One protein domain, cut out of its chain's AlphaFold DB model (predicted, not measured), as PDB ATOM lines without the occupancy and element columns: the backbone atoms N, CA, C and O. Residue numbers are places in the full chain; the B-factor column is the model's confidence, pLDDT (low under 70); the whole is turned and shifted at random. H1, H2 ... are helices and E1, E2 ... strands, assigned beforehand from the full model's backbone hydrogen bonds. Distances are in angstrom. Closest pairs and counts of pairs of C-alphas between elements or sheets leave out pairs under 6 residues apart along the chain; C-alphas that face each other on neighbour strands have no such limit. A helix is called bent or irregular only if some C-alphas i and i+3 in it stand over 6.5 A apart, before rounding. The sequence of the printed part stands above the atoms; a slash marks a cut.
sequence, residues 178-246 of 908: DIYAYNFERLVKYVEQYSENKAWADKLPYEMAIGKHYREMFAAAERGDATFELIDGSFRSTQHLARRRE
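Overview. This is residues 178 to 246 of the 908 residues of the protein "Signal peptide-domain containing protein" of Planctomycetes bacterium (UniProt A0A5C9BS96). Bent helix H3 is the core of a flat, compact body, with H1 packed across its arm H3a and hairpin E1 E2 on another side. H2 and H4 lie at opposite ends. The class is mixed: 69 printed residues, four named helices, two antiparallel strands, radius of gyration of the C-alphas 12.6 A, spans 39 by 25 by 14 A.

Along the chain. From C-alpha 178, (-23.098, 0.824, -38.387), H1 runs 20.4 A to residue 193. H2, 195 to 201, is only just irregular, C-alphas 196 to 199 spanning 6.9 A. H3, 205 to 222, one helix by hydrogen bonds, is bent, C-alphas 212 to 215 spanning 7.9 A; H3a ends at 212, H3b begins at 215. After E1, 227 to 232, and E2, 235 to 240, H4, 242 to 246, ends at (-32.515, -3.020, -27.281).

Arrangement. H1 touches H3a, closest C-alphas Phe 184 and Gly 211, 4.0 A. H3b touches H4, closest C-alphas Ala 221 and Arg 245, 5.2 A. Across the hairpin, find N 230 and O 237 within hydrogen-bond range, 2.9 A. Every O i to N i+4 pair is within range in H3a, H3b, H4; 10 of 12 in H1; 1 of 3 in H2, with 3 of 4 i+3 pairs.

Size, cuts and confidence. The farthest C-alphas, Glu 196 and Gly 224, are 39.1 A apart. The printed part has no cut or long link; no printed residue is under 70 in pLDDT.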
ATOM      1  N   ASP A 178     -23.773  -0.226 -37.609       94.00
ATOM      2  CA  ASP A 178     -23.098   0.824 -38.387       94.00
ATOM      3  C   ASP A 178     -22.140   1.653 -37.535       94.00
ATOM      4  O   ASP A 178     -21.043   1.982 -37.982       94.00
ATOM      5  N   ILE A 179     -22.504   1.960 -36.283       93.12
ATOM      6  CA  ILE A 179     -21.595   2.691 -35.394       93.12
ATOM      7  C   ILE A 179     -20.363   1.844 -35.043       93.12
ATOM      8  O   ILE A 179     -19.276   2.395 -34.898       93.12
ATOM      9  N   TYR A 180     -20.464   0.515 -34.979       94.62
ATOM     10  CA  TYR A 180     -19.303  -0.351 -34.732       94.62
ATOM     11  C   TYR A 180     -18.427  -0.486 -35.968       94.62
ATOM     12  O   TYR A 180     -17.204  -0.420 -35.847       94.62
ATOM     13  N   ALA A 181     -19.037  -0.582 -37.149       95.44
ATOM     14  CA  ALA A 181     -18.316  -0.524 -38.411       95.44
ATOM     15  C   ALA A 181     -17.538   0.802 -38.528       95.44
ATOM     16  O   ALA A 181     -16.331   0.826 -38.781       95.44
ATOM     17  N   TYR A 182     -18.209   1.920 -38.240       94.50
ATOM     18  CA  TYR A 182     -17.605   3.247 -38.259       94.50
ATOM     19  C   TYR A 182     -16.511   3.390 -37.192       94.50
ATOM     20  O   TYR A 182     -15.460   3.952 -37.454       94.50
ATOM     21  N   ASN A 183     -16.672   2.881 -35.979       92.25
ATOM     22  CA  ASN A 183     -15.650   3.096 -34.955       92.25
ATOM     23  C   ASN A 183     -14.519   2.073 -35.023       92.25
ATOM     24  O   ASN A 183     -13.354   2.442 -35.141       92.25
ATOM     25  N   PHE A 184     -14.856   0.794 -34.960       95.31
ATOM     26  CA  PHE A 184     -13.901  -0.268 -34.679       95.31
ATOM     27  C   PHE A 184     -13.480  -1.032 -35.938       95.31
ATOM     28  O   PHE A 184     -12.298  -1.315 -36.097       95.31
ATOM     29  N   GLU A 185     -14.384  -1.310 -36.884       95.06
ATOM     30  CA  GLU A 185     -13.982  -1.962 -38.147       95.06
ATOM     31  C   GLU A 185     -13.060  -1.043 -38.967       95.06
ATOM     32  O   GLU A 185     -12.061  -1.500 -39.519       95.06
ATOM     33  N   ARG A 186     -13.333   0.272 -39.002       94.00
ATOM     34  CA  ARG A 186     -12.404   1.240 -39.614       94.00
ATOM     35  C   ARG A 186     -11.039   1.267 -38.924       94.00
ATOM     36  O   ARG A 186     -10.053   1.464 -39.622       94.00
ATOM     37  N   LEU A 187     -10.960   1.046 -37.607       92.62
ATOM     38  CA  LEU A 187      -9.675   0.902 -36.909       92.62
ATOM     39  C   LEU A 187      -8.931  -0.351 -37.386       92.62
ATOM     40  O   LEU A 187      -7.750  -0.261 -37.700       92.62
ATOM     41  N   VAL A 188      -9.618  -1.490 -37.502       93.88
ATOM     42  CA  VAL A 188      -9.014  -2.729 -38.023       93.88
ATOM     43  C   VAL A 188      -8.485  -2.512 -39.439       93.88
ATOM     44  O   VAL A 188      -7.304  -2.742 -39.681       93.88
ATOM     45  N   LYS A 189      -9.307  -1.952 -40.337       93.56
ATOM     46  CA  LYS A 189      -8.902  -1.621 -41.715       93.56
ATOM     47  C   LYS A 189      -7.733  -0.642 -41.756       93.56
ATOM     48  O   LYS A 189      -6.822  -0.807 -42.558       93.56
ATOM     49  N   TYR A 190      -7.736   0.359 -40.877       89.25
ATOM     50  CA  TYR A 190      -6.641   1.315 -40.754       89.25
ATOM     51  C   TYR A 190      -5.330   0.622 -40.352       89.25
ATOM     52  O   TYR A 190      -4.283   0.894 -40.928       89.25
ATOM     53  N   VAL A 191      -5.369  -0.317 -39.410       90.31
ATOM     54  CA  VAL A 191      -4.175  -1.061 -38.972       90.31
ATOM     55  C   VAL A 191      -3.700  -2.059 -40.032       90.31
ATOM     56  O   VAL A 191      -2.497  -2.234 -40.206       90.31
ATOM     57  N   GLU A 192      -4.620  -2.694 -40.759       90.00
ATOM     58  CA  GLU A 192      -4.302  -3.597 -41.874       90.00
ATOM     59  C   GLU A 192      -3.669  -2.856 -43.056       90.00
ATOM     60  O   GLU A 192      -2.709  -3.344 -43.649       90.00
ATOM     61  N   GLN A 193      -4.183  -1.667 -43.375       89.19
ATOM     62  CA  GLN A 193      -3.677  -0.828 -44.460       89.19
ATOM     63  C   GLN A 193      -2.308  -0.213 -44.133       89.19
ATOM     64  O   GLN A 193      -1.487  -0.041 -45.032       89.19
ATOM     65  N   TYR A 194      -2.054   0.097 -42.859       85.19
ATOM     66  CA  TYR A 194      -0.849   0.782 -42.393       85.19
ATOM     67  C   TYR A 194      -0.167  -0.038 -41.294       85.19
ATOM     68  O   TYR A 194      -0.348   0.210 -40.098       85.19
ATOM     69  N   SER A 195       0.615  -1.040 -41.706       80.25
ATOM     70  CA  SER A 195       1.256  -2.018 -40.811       80.25
ATOM     71  C   SER A 195       2.127  -1.399 -39.705       80.25
ATOM     72  O   SER A 195       2.279  -1.984 -38.630       80.25
ATOM     73  N   GLU A 196       2.646  -0.189 -39.913       84.44
ATOM     74  CA  GLU A 196       3.378   0.610 -38.930       84.44
ATOM     75  C   GLU A 196       2.531   1.002 -37.706       84.44
ATOM     76  O   GLU A 196       3.074   1.242 -36.626       84.44
ATOM     77  N   ASN A 197       1.200   1.013 -37.830       86.31
ATOM     78  CA  ASN A 197       0.283   1.286 -36.724       86.31
ATOM     79  C   ASN A 197       0.005   0.057 -35.855       86.31
ATOM     80  O   ASN A 197      -0.615   0.201 -34.800       86.31
ATOM     81  N   LYS A 198       0.495  -1.130 -36.233       87.06
ATOM     82  CA  LYS A 198       0.274  -2.369 -35.478       87.06
ATOM     83  C   LYS A 198       0.756  -2.262 -34.029       87.06
ATOM     84  O   LYS A 198      -0.011  -2.541 -33.122       87.06
ATOM     85  N   ALA A 199       1.959  -1.733 -33.797       89.31
ATOM     86  CA  ALA A 199       2.503  -1.574 -32.443       89.31
ATOM     87  C   ALA A 199       1.693  -0.600 -31.558       89.31
ATOM     88  O   ALA A 199       1.722  -0.686 -30.330       89.31
ATOM     89  N   TRP A 200       0.988   0.359 -32.166       89.38
ATOM     90  CA  TRP A 200       0.044   1.217 -31.450       89.38
ATOM     91  C   TRP A 200      -1.280   0.487 -31.196       89.38
ATOM     92  O   TRP A 200      -1.784   0.530 -30.077       89.38
ATOM     93  N   ALA A 201      -1.802  -0.225 -32.196       88.44
ATOM     94  CA  ALA A 201      -3.030  -1.008 -32.096       88.44
ATOM     95  C   ALA A 201      -2.931  -2.180 -31.109       88.44
ATOM     96  O   ALA A 201      -3.921  -2.512 -30.464       88.44
ATOM     97  N   ASP A 202      -1.737  -2.741 -30.905       88.75
ATOM     98  CA  ASP A 202      -1.466  -3.761 -29.882       88.75
ATOM     99  C   ASP A 202      -1.742  -3.236 -28.456       88.75
ATOM    100  O   ASP A 202      -1.979  -4.017 -27.533       88.75
ATOM    101  N   LYS A 203      -1.769  -1.907 -28.263       90.50
ATOM    102  CA  LYS A 203      -2.165  -1.250 -27.002       90.50
ATOM    103  C   LYS A 203      -3.682  -1.080 -26.860       90.50
ATOM    104  O   LYS A 203      -4.139  -0.635 -25.811       90.50
ATOM    105  N   LEU A 204      -4.449  -1.419 -27.896       92.12
ATOM    106  CA  LEU A 204      -5.906  -1.309 -27.979       92.12
ATOM    107  C   LEU A 204      -6.557  -2.687 -28.230       92.12
ATOM    108  O   LEU A 204      -7.332  -2.849 -29.178       92.12
ATOM    109  N   PRO A 205      -6.243  -3.722 -27.421       93.44
ATOM    110  CA  PRO A 205      -6.689  -5.085 -27.701       93.44
ATOM    111  C   PRO A 205      -8.216  -5.228 -27.644       93.44
ATOM    112  O   PRO A 205      -8.782  -6.018 -28.393       93.44
ATOM    113  N   TYR A 206      -8.895  -4.436 -26.806       93.19
ATOM    114  CA  TYR A 206     -10.354  -4.427 -26.732       93.19
ATOM    115  C   TYR A 206     -10.977  -3.865 -28.012       93.19
ATOM    116  O   TYR A 206     -11.829  -4.508 -28.623       93.19
ATOM    117  N   GLU A 207     -10.535  -2.686 -28.447       95.12
ATOM    118  CA  GLU A 207     -11.061  -2.005 -29.626       95.12
ATOM    119  C   GLU A 207     -10.801  -2.811 -30.910       95.12
ATOM    120  O   GLU A 207     -11.690  -2.913 -31.759       95.12
ATOM    121  N   MET A 208      -9.625  -3.439 -31.023       95.44
ATOM    122  CA  MET A 208      -9.287  -4.338 -32.131       95.44
ATOM    123  C   MET A 208     -10.160  -5.597 -32.142       95.44
ATOM    124  O   MET A 208     -10.688  -5.961 -33.195       95.44
ATOM    125  N   ALA A 209     -10.360  -6.235 -30.984       96.62
ATOM    126  CA  ALA A 209     -11.210  -7.417 -30.880       96.62
ATOM    127  C   ALA A 209     -12.665  -7.086 -31.246       96.62
ATOM    128  O   ALA A 209     -13.283  -7.807 -32.030       96.62
ATOM    129  N   ILE A 210     -13.200  -5.963 -30.751       96.44
ATOM    130  CA  ILE A 210     -14.534  -5.481 -31.134       96.44
ATOM    131  C   ILE A 210     -14.609  -5.266 -32.649       96.44
ATOM    132  O   ILE A 210     -15.552  -5.733 -33.280       96.44
ATOM    133  N   GLY A 211     -13.626  -4.595 -33.253       96.31
ATOM    134  CA  GLY A 211     -13.636  -4.298 -34.688       96.31
ATOM    135  C   GLY A 211     -13.678  -5.540 -35.576       96.31
ATOM    136  O   GLY A 211     -14.326  -5.513 -36.620       96.31
ATOM    137  N   LYS A 212     -13.046  -6.634 -35.139       96.62
ATOM    138  CA  LYS A 212     -13.051  -7.919 -35.849       96.62
ATOM    139  C   LYS A 212     -14.331  -8.725 -35.633       96.62
ATOM    140  O   LYS A 212     -14.755  -9.408 -36.554       96.62
ATOM    141  N   HIS A 213     -14.924  -8.645 -34.438       97.19
ATOM    142  CA  HIS A 213     -15.957  -9.592 -33.996       97.19
ATOM    143  C   HIS A 213     -17.327  -8.967 -33.687       97.19
ATOM    144  O   HIS A 213     -18.218  -9.623 -33.135       97.19
ATOM    145  N   TYR A 214     -17.530  -7.679 -33.988       96.81
ATOM    146  CA  TYR A 214     -18.804  -7.023 -33.684       96.81
ATOM    147  C   TYR A 214     -19.978  -7.666 -34.435       96.81
ATOM    148  O   TYR A 214     -21.088  -7.679 -33.909       96.81
ATOM    149  N   ARG A 215     -19.769  -8.231 -35.632       97.12
ATOM    150  CA  ARG A 215     -20.847  -8.862 -36.414       97.12
ATOM    151  C   ARG A 215     -21.384 -10.109 -35.718       97.12
ATOM    152  O   ARG A 215     -22.594 -10.268 -35.602       97.12
ATOM    153  N   GLU A 216     -20.503 -10.947 -35.186       97.44
ATOM    154  CA  GLU A 216     -20.855 -12.126 -34.395       97.44
ATOM    155  C   GLU A 216     -21.523 -11.730 -33.077       97.44
ATOM    156  O   GLU A 216     -22.480 -12.379 -32.654       97.44
ATOM    157  N   MET A 217     -21.070 -10.632 -32.463       97.25
ATOM    158  CA  MET A 217     -21.696 -10.066 -31.269       97.25
ATOM    159  C   MET A 217     -23.136  -9.600 -31.543       97.25
ATOM    160  O   MET A 217     -24.035  -9.885 -30.750       97.25
ATOM    161  N   PHE A 218     -23.383  -8.906 -32.660       96.75
ATOM    162  CA  PHE A 218     -24.737  -8.507 -33.061       96.75
ATOM    163  C   PHE A 218     -25.596  -9.718 -33.443       96.75
ATOM    164  O   PHE A 218     -26.736  -9.796 -32.996       96.75
ATOM    165  N   ALA A 219     -25.041 -10.720 -34.130       97.00
ATOM    166  CA  ALA A 219     -25.744 -11.974 -34.407       97.00
ATOM    167  C   ALA A 219     -26.113 -12.740 -33.119       97.00
ATOM    168  O   ALA A 219     -27.169 -13.363 -33.043       97.00
ATOM    169  N   ALA A 220     -25.269 -12.696 -32.082       97.50
ATOM    170  CA  ALA A 220     -25.599 -13.245 -30.765       97.50
ATOM    171  C   ALA A 220     -26.747 -12.485 -30.092       97.50
ATOM    172  O   ALA A 220     -27.667 -13.095 -29.547       97.50
ATOM    173  N   ALA A 221     -26.742 -11.155 -30.192       96.50
ATOM    174  CA  ALA A 221     -27.840 -10.340 -29.692       96.50
ATOM    175  C   ALA A 221     -29.155 -10.639 -30.441       96.50
ATOM    176  O   ALA A 221     -30.188 -10.781 -29.792       96.50
ATOM    177  N   GLU A 222     -29.119 -10.818 -31.765       96.19
ATOM    178  CA  GLU A 222     -30.285 -11.207 -32.579       96.19
ATOM    179  C   GLU A 222     -30.870 -12.564 -32.168       96.19
ATOM    180  O   GLU A 222     -32.089 -12.725 -32.141       96.19
ATOM    181  N   ARG A 223     -30.027 -13.527 -31.771       97.00
ATOM    182  CA  ARG A 223     -30.480 -14.817 -31.213       97.00
ATOM    183  C   ARG A 223     -31.068 -14.714 -29.802       97.00
ATOM    184  O   ARG A 223     -31.651 -15.679 -29.317       97.00
ATOM    185  N   GLY A 224     -30.924 -13.565 -29.142       95.12
ATOM    186  CA  GLY A 224     -31.396 -13.336 -27.778       95.12
ATOM    187  C   GLY A 224     -30.374 -13.661 -26.686       95.12
ATOM    188  O   GLY A 224     -30.716 -13.562 -25.502       95.12
ATOM    189  N   ASP A 225     -29.126 -13.977 -27.047       96.50
ATOM    190  CA  ASP A 225     -28.073 -14.345 -26.096       96.50
ATOM    191  C   ASP A 225     -27.863 -13.224 -25.055       96.50
ATOM    192  O   ASP A 225     -27.977 -12.027 -25.347       96.50
ATOM    193  N   ALA A 226     -27.603 -13.592 -23.796       94.19
ATOM    194  CA  ALA A 226     -27.386 -12.634 -22.701       94.19
ATOM    195  C   ALA A 226     -26.005 -11.973 -22.755       94.19
ATOM    196  O   ALA A 226     -25.835 -10.808 -22.375       94.19
ATOM    197  N   THR A 227     -25.029 -12.725 -23.244       96.50
ATOM    198  CA  THR A 227     -23.614 -12.373 -23.236       96.50
ATOM    199  C   THR A 227     -22.936 -12.901 -24.493       96.50
ATOM    200  O   THR A 227     -23.368 -13.913 -25.039       96.50
ATOM    201  N   PHE A 228     -21.860 -12.248 -24.914       97.31
ATOM    202  CA  PHE A 228     -20.985 -12.691 -25.995       97.31
ATOM    203  C   PHE A 228     -19.541 -12.726 -25.501       97.31
ATOM    204  O   PHE A 228     -19.044 -11.728 -24.976       97.31
ATOM    205  N   GLU A 229     -18.866 -13.856 -25.676       97.50
ATOM    206  CA  GLU A 229     -17.447 -13.982 -25.353       97.50
ATOM    207  C   GLU A 229     -16.604 -13.399 -26.491       97.50
ATOM    208  O   GLU A 229     -16.504 -13.983 -27.568       97.50
ATOM    209  N   LEU A 230     -15.995 -12.235 -26.253       96.75
ATOM    210  CA  LEU A 230     -15.111 -11.583 -27.214       96.75
ATOM    211  C   LEU A 230     -13.704 -12.176 -27.110       96.75
ATOM    212  O   LEU A 230     -13.016 -11.995 -26.102       96.75
ATOM    213  N   ILE A 231     -13.290 -12.887 -28.157       95.19
ATOM    214  CA  ILE A 231     -12.073 -13.701 -28.201       95.19
ATOM    215  C   ILE A 231     -11.252 -13.292 -29.432       95.19
ATOM    216  O   ILE A 231     -11.643 -13.612 -30.544       95.19
ATOM    217  N   ASP A 232     -10.092 -12.653 -29.234       94.38
ATOM    218  CA  ASP A 232      -9.124 -12.340 -30.308       94.38
ATOM    219  C   ASP A 232      -7.700 -12.651 -29.821       94.38
ATOM    220  O   ASP A 232      -7.206 -12.050 -28.866       94.38
ATOM    221  N   GLY A 233      -7.045 -13.652 -30.414       91.62
ATOM    222  CA  GLY A 233      -5.743 -14.137 -29.938       91.62
ATOM    223  C   GLY A 233      -5.786 -14.561 -28.461       91.62
ATOM    224  O   GLY A 233      -6.530 -15.477 -28.097       91.62
ATOM    225  N   SER A 234      -5.006 -13.892 -27.605       92.50
ATOM    226  CA  SER A 234      -4.998 -14.082 -26.144       92.50
ATOM    227  C   SER A 234      -5.974 -13.175 -25.384       92.50
ATOM    228  O   SER A 234      -6.172 -13.377 -24.187       92.50
ATOM    229  N   PHE A 235      -6.585 -12.182 -26.038       95.69
ATOM    230  CA  PHE A 235      -7.539 -11.272 -25.404       95.69
ATOM    231  C   PHE A 235      -8.897 -11.958 -25.197       95.69
ATOM    232  O   PHE A 235      -9.401 -12.647 -26.090       95.69
ATOM    233  N   ARG A 236      -9.488 -11.790 -24.010       96.38
ATOM    234  CA  ARG A 236     -10.788 -12.360 -23.622       96.38
ATOM    235  C   ARG A 236     -11.597 -11.310 -22.865       96.38
ATOM    236  O   ARG A 236     -11.088 -10.745 -21.900       96.38
ATOM    237  N   SER A 237     -12.842 -11.066 -23.271       96.25
ATOM    238  CA  SER A 237     -13.767 -10.197 -22.532       96.25
ATOM    239  C   SER A 237     -15.230 -10.570 -22.774       96.25
ATOM    240  O   SER A 237     -15.712 -10.500 -23.901       96.25
ATOM    241  N   THR A 238     -15.989 -10.830 -21.712       96.31
ATOM    242  CA  THR A 238     -17.444 -11.028 -21.798       96.31
ATOM    243  C   THR A 238     -18.160  -9.699 -22.059       96.31
ATOM    244  O   THR A 238     -18.009  -8.748 -21.292       96.31
ATOM    245  N   GLN A 239     -18.952  -9.618 -23.130       95.25
ATOM    246  CA  GLN A 239     -19.812  -8.470 -23.438       95.25
ATOM    247  C   GLN A 239     -21.254  -8.764 -23.022       95.25
ATOM    248  O   GLN A 239     -21.830  -9.760 -23.452       95.25
ATOM    249  N   HIS A 240     -21.874  -7.879 -22.239       93.38
ATOM    250  CA  HIS A 240     -23.303  -7.963 -21.932       93.38
ATOM    251  C   HIS A 240     -24.141  -7.408 -23.090       93.38
ATOM    252  O   HIS A 240     -23.959  -6.263 -23.508       93.38
ATOM    253  N   LEU A 241     -25.103  -8.190 -23.586       94.00
ATOM    254  CA  LEU A 241     -25.824  -7.869 -24.824       94.00
ATOM    255  C   LEU A 241     -27.169  -7.166 -24.619       94.00
ATOM    256  O   LEU A 241     -27.832  -6.857 -25.604       94.00
ATOM    257  N   ALA A 242     -27.578  -6.861 -23.382       91.44
ATOM    258  CA  ALA A 242     -28.875  -6.231 -23.105       91.44
ATOM    259  C   ALA A 242     -29.108  -4.967 -23.956       91.44
ATOM    260  O   ALA A 242     -30.081  -4.901 -24.701       91.44
ATOM    261  N   ARG A 243     -28.146  -4.034 -23.953       93.25
ATOM    262  CA  ARG A 243     -28.190  -2.805 -24.764       93.25
ATOM    263  C   ARG A 243     -28.141  -3.062 -26.277       93.25
ATOM    264  O   ARG A 243     -28.695  -2.282 -27.040       93.25
ATOM    265  N   ARG A 244     -27.486  -4.141 -26.729       94.44
ATOM    266  CA  ARG A 244     -27.443  -4.516 -28.157       94.44
ATOM    267  C   ARG A 244     -28.803  -5.031 -28.625       94.44
ATOM    268  O   ARG A 244     -29.278  -4.631 -29.679       94.44
ATOM    269  N   ARG A 245     -29.455  -5.865 -27.810       94.31
ATOM    270  CA  ARG A 245     -30.817  -6.355 -28.067       94.31
ATOM    271  C   ARG A 245     -31.839  -5.225 -28.098       94.31
ATOM    272  O   ARG A 245     -32.737  -5.247 -28.932       94.31
ATOM    273  N   GLU A 246     -31.683  -4.225 -27.231       94.75
ATOM    274  CA  GLU A 246     -32.515  -3.020 -27.281       94.75
ATOM    275  C   GLU A 246     -32.340  -2.259 -28.591       94.75
ATOM    276  O   GLU A 246     -33.335  -1.917 -29.204       94.75
TER     277      GLU A 246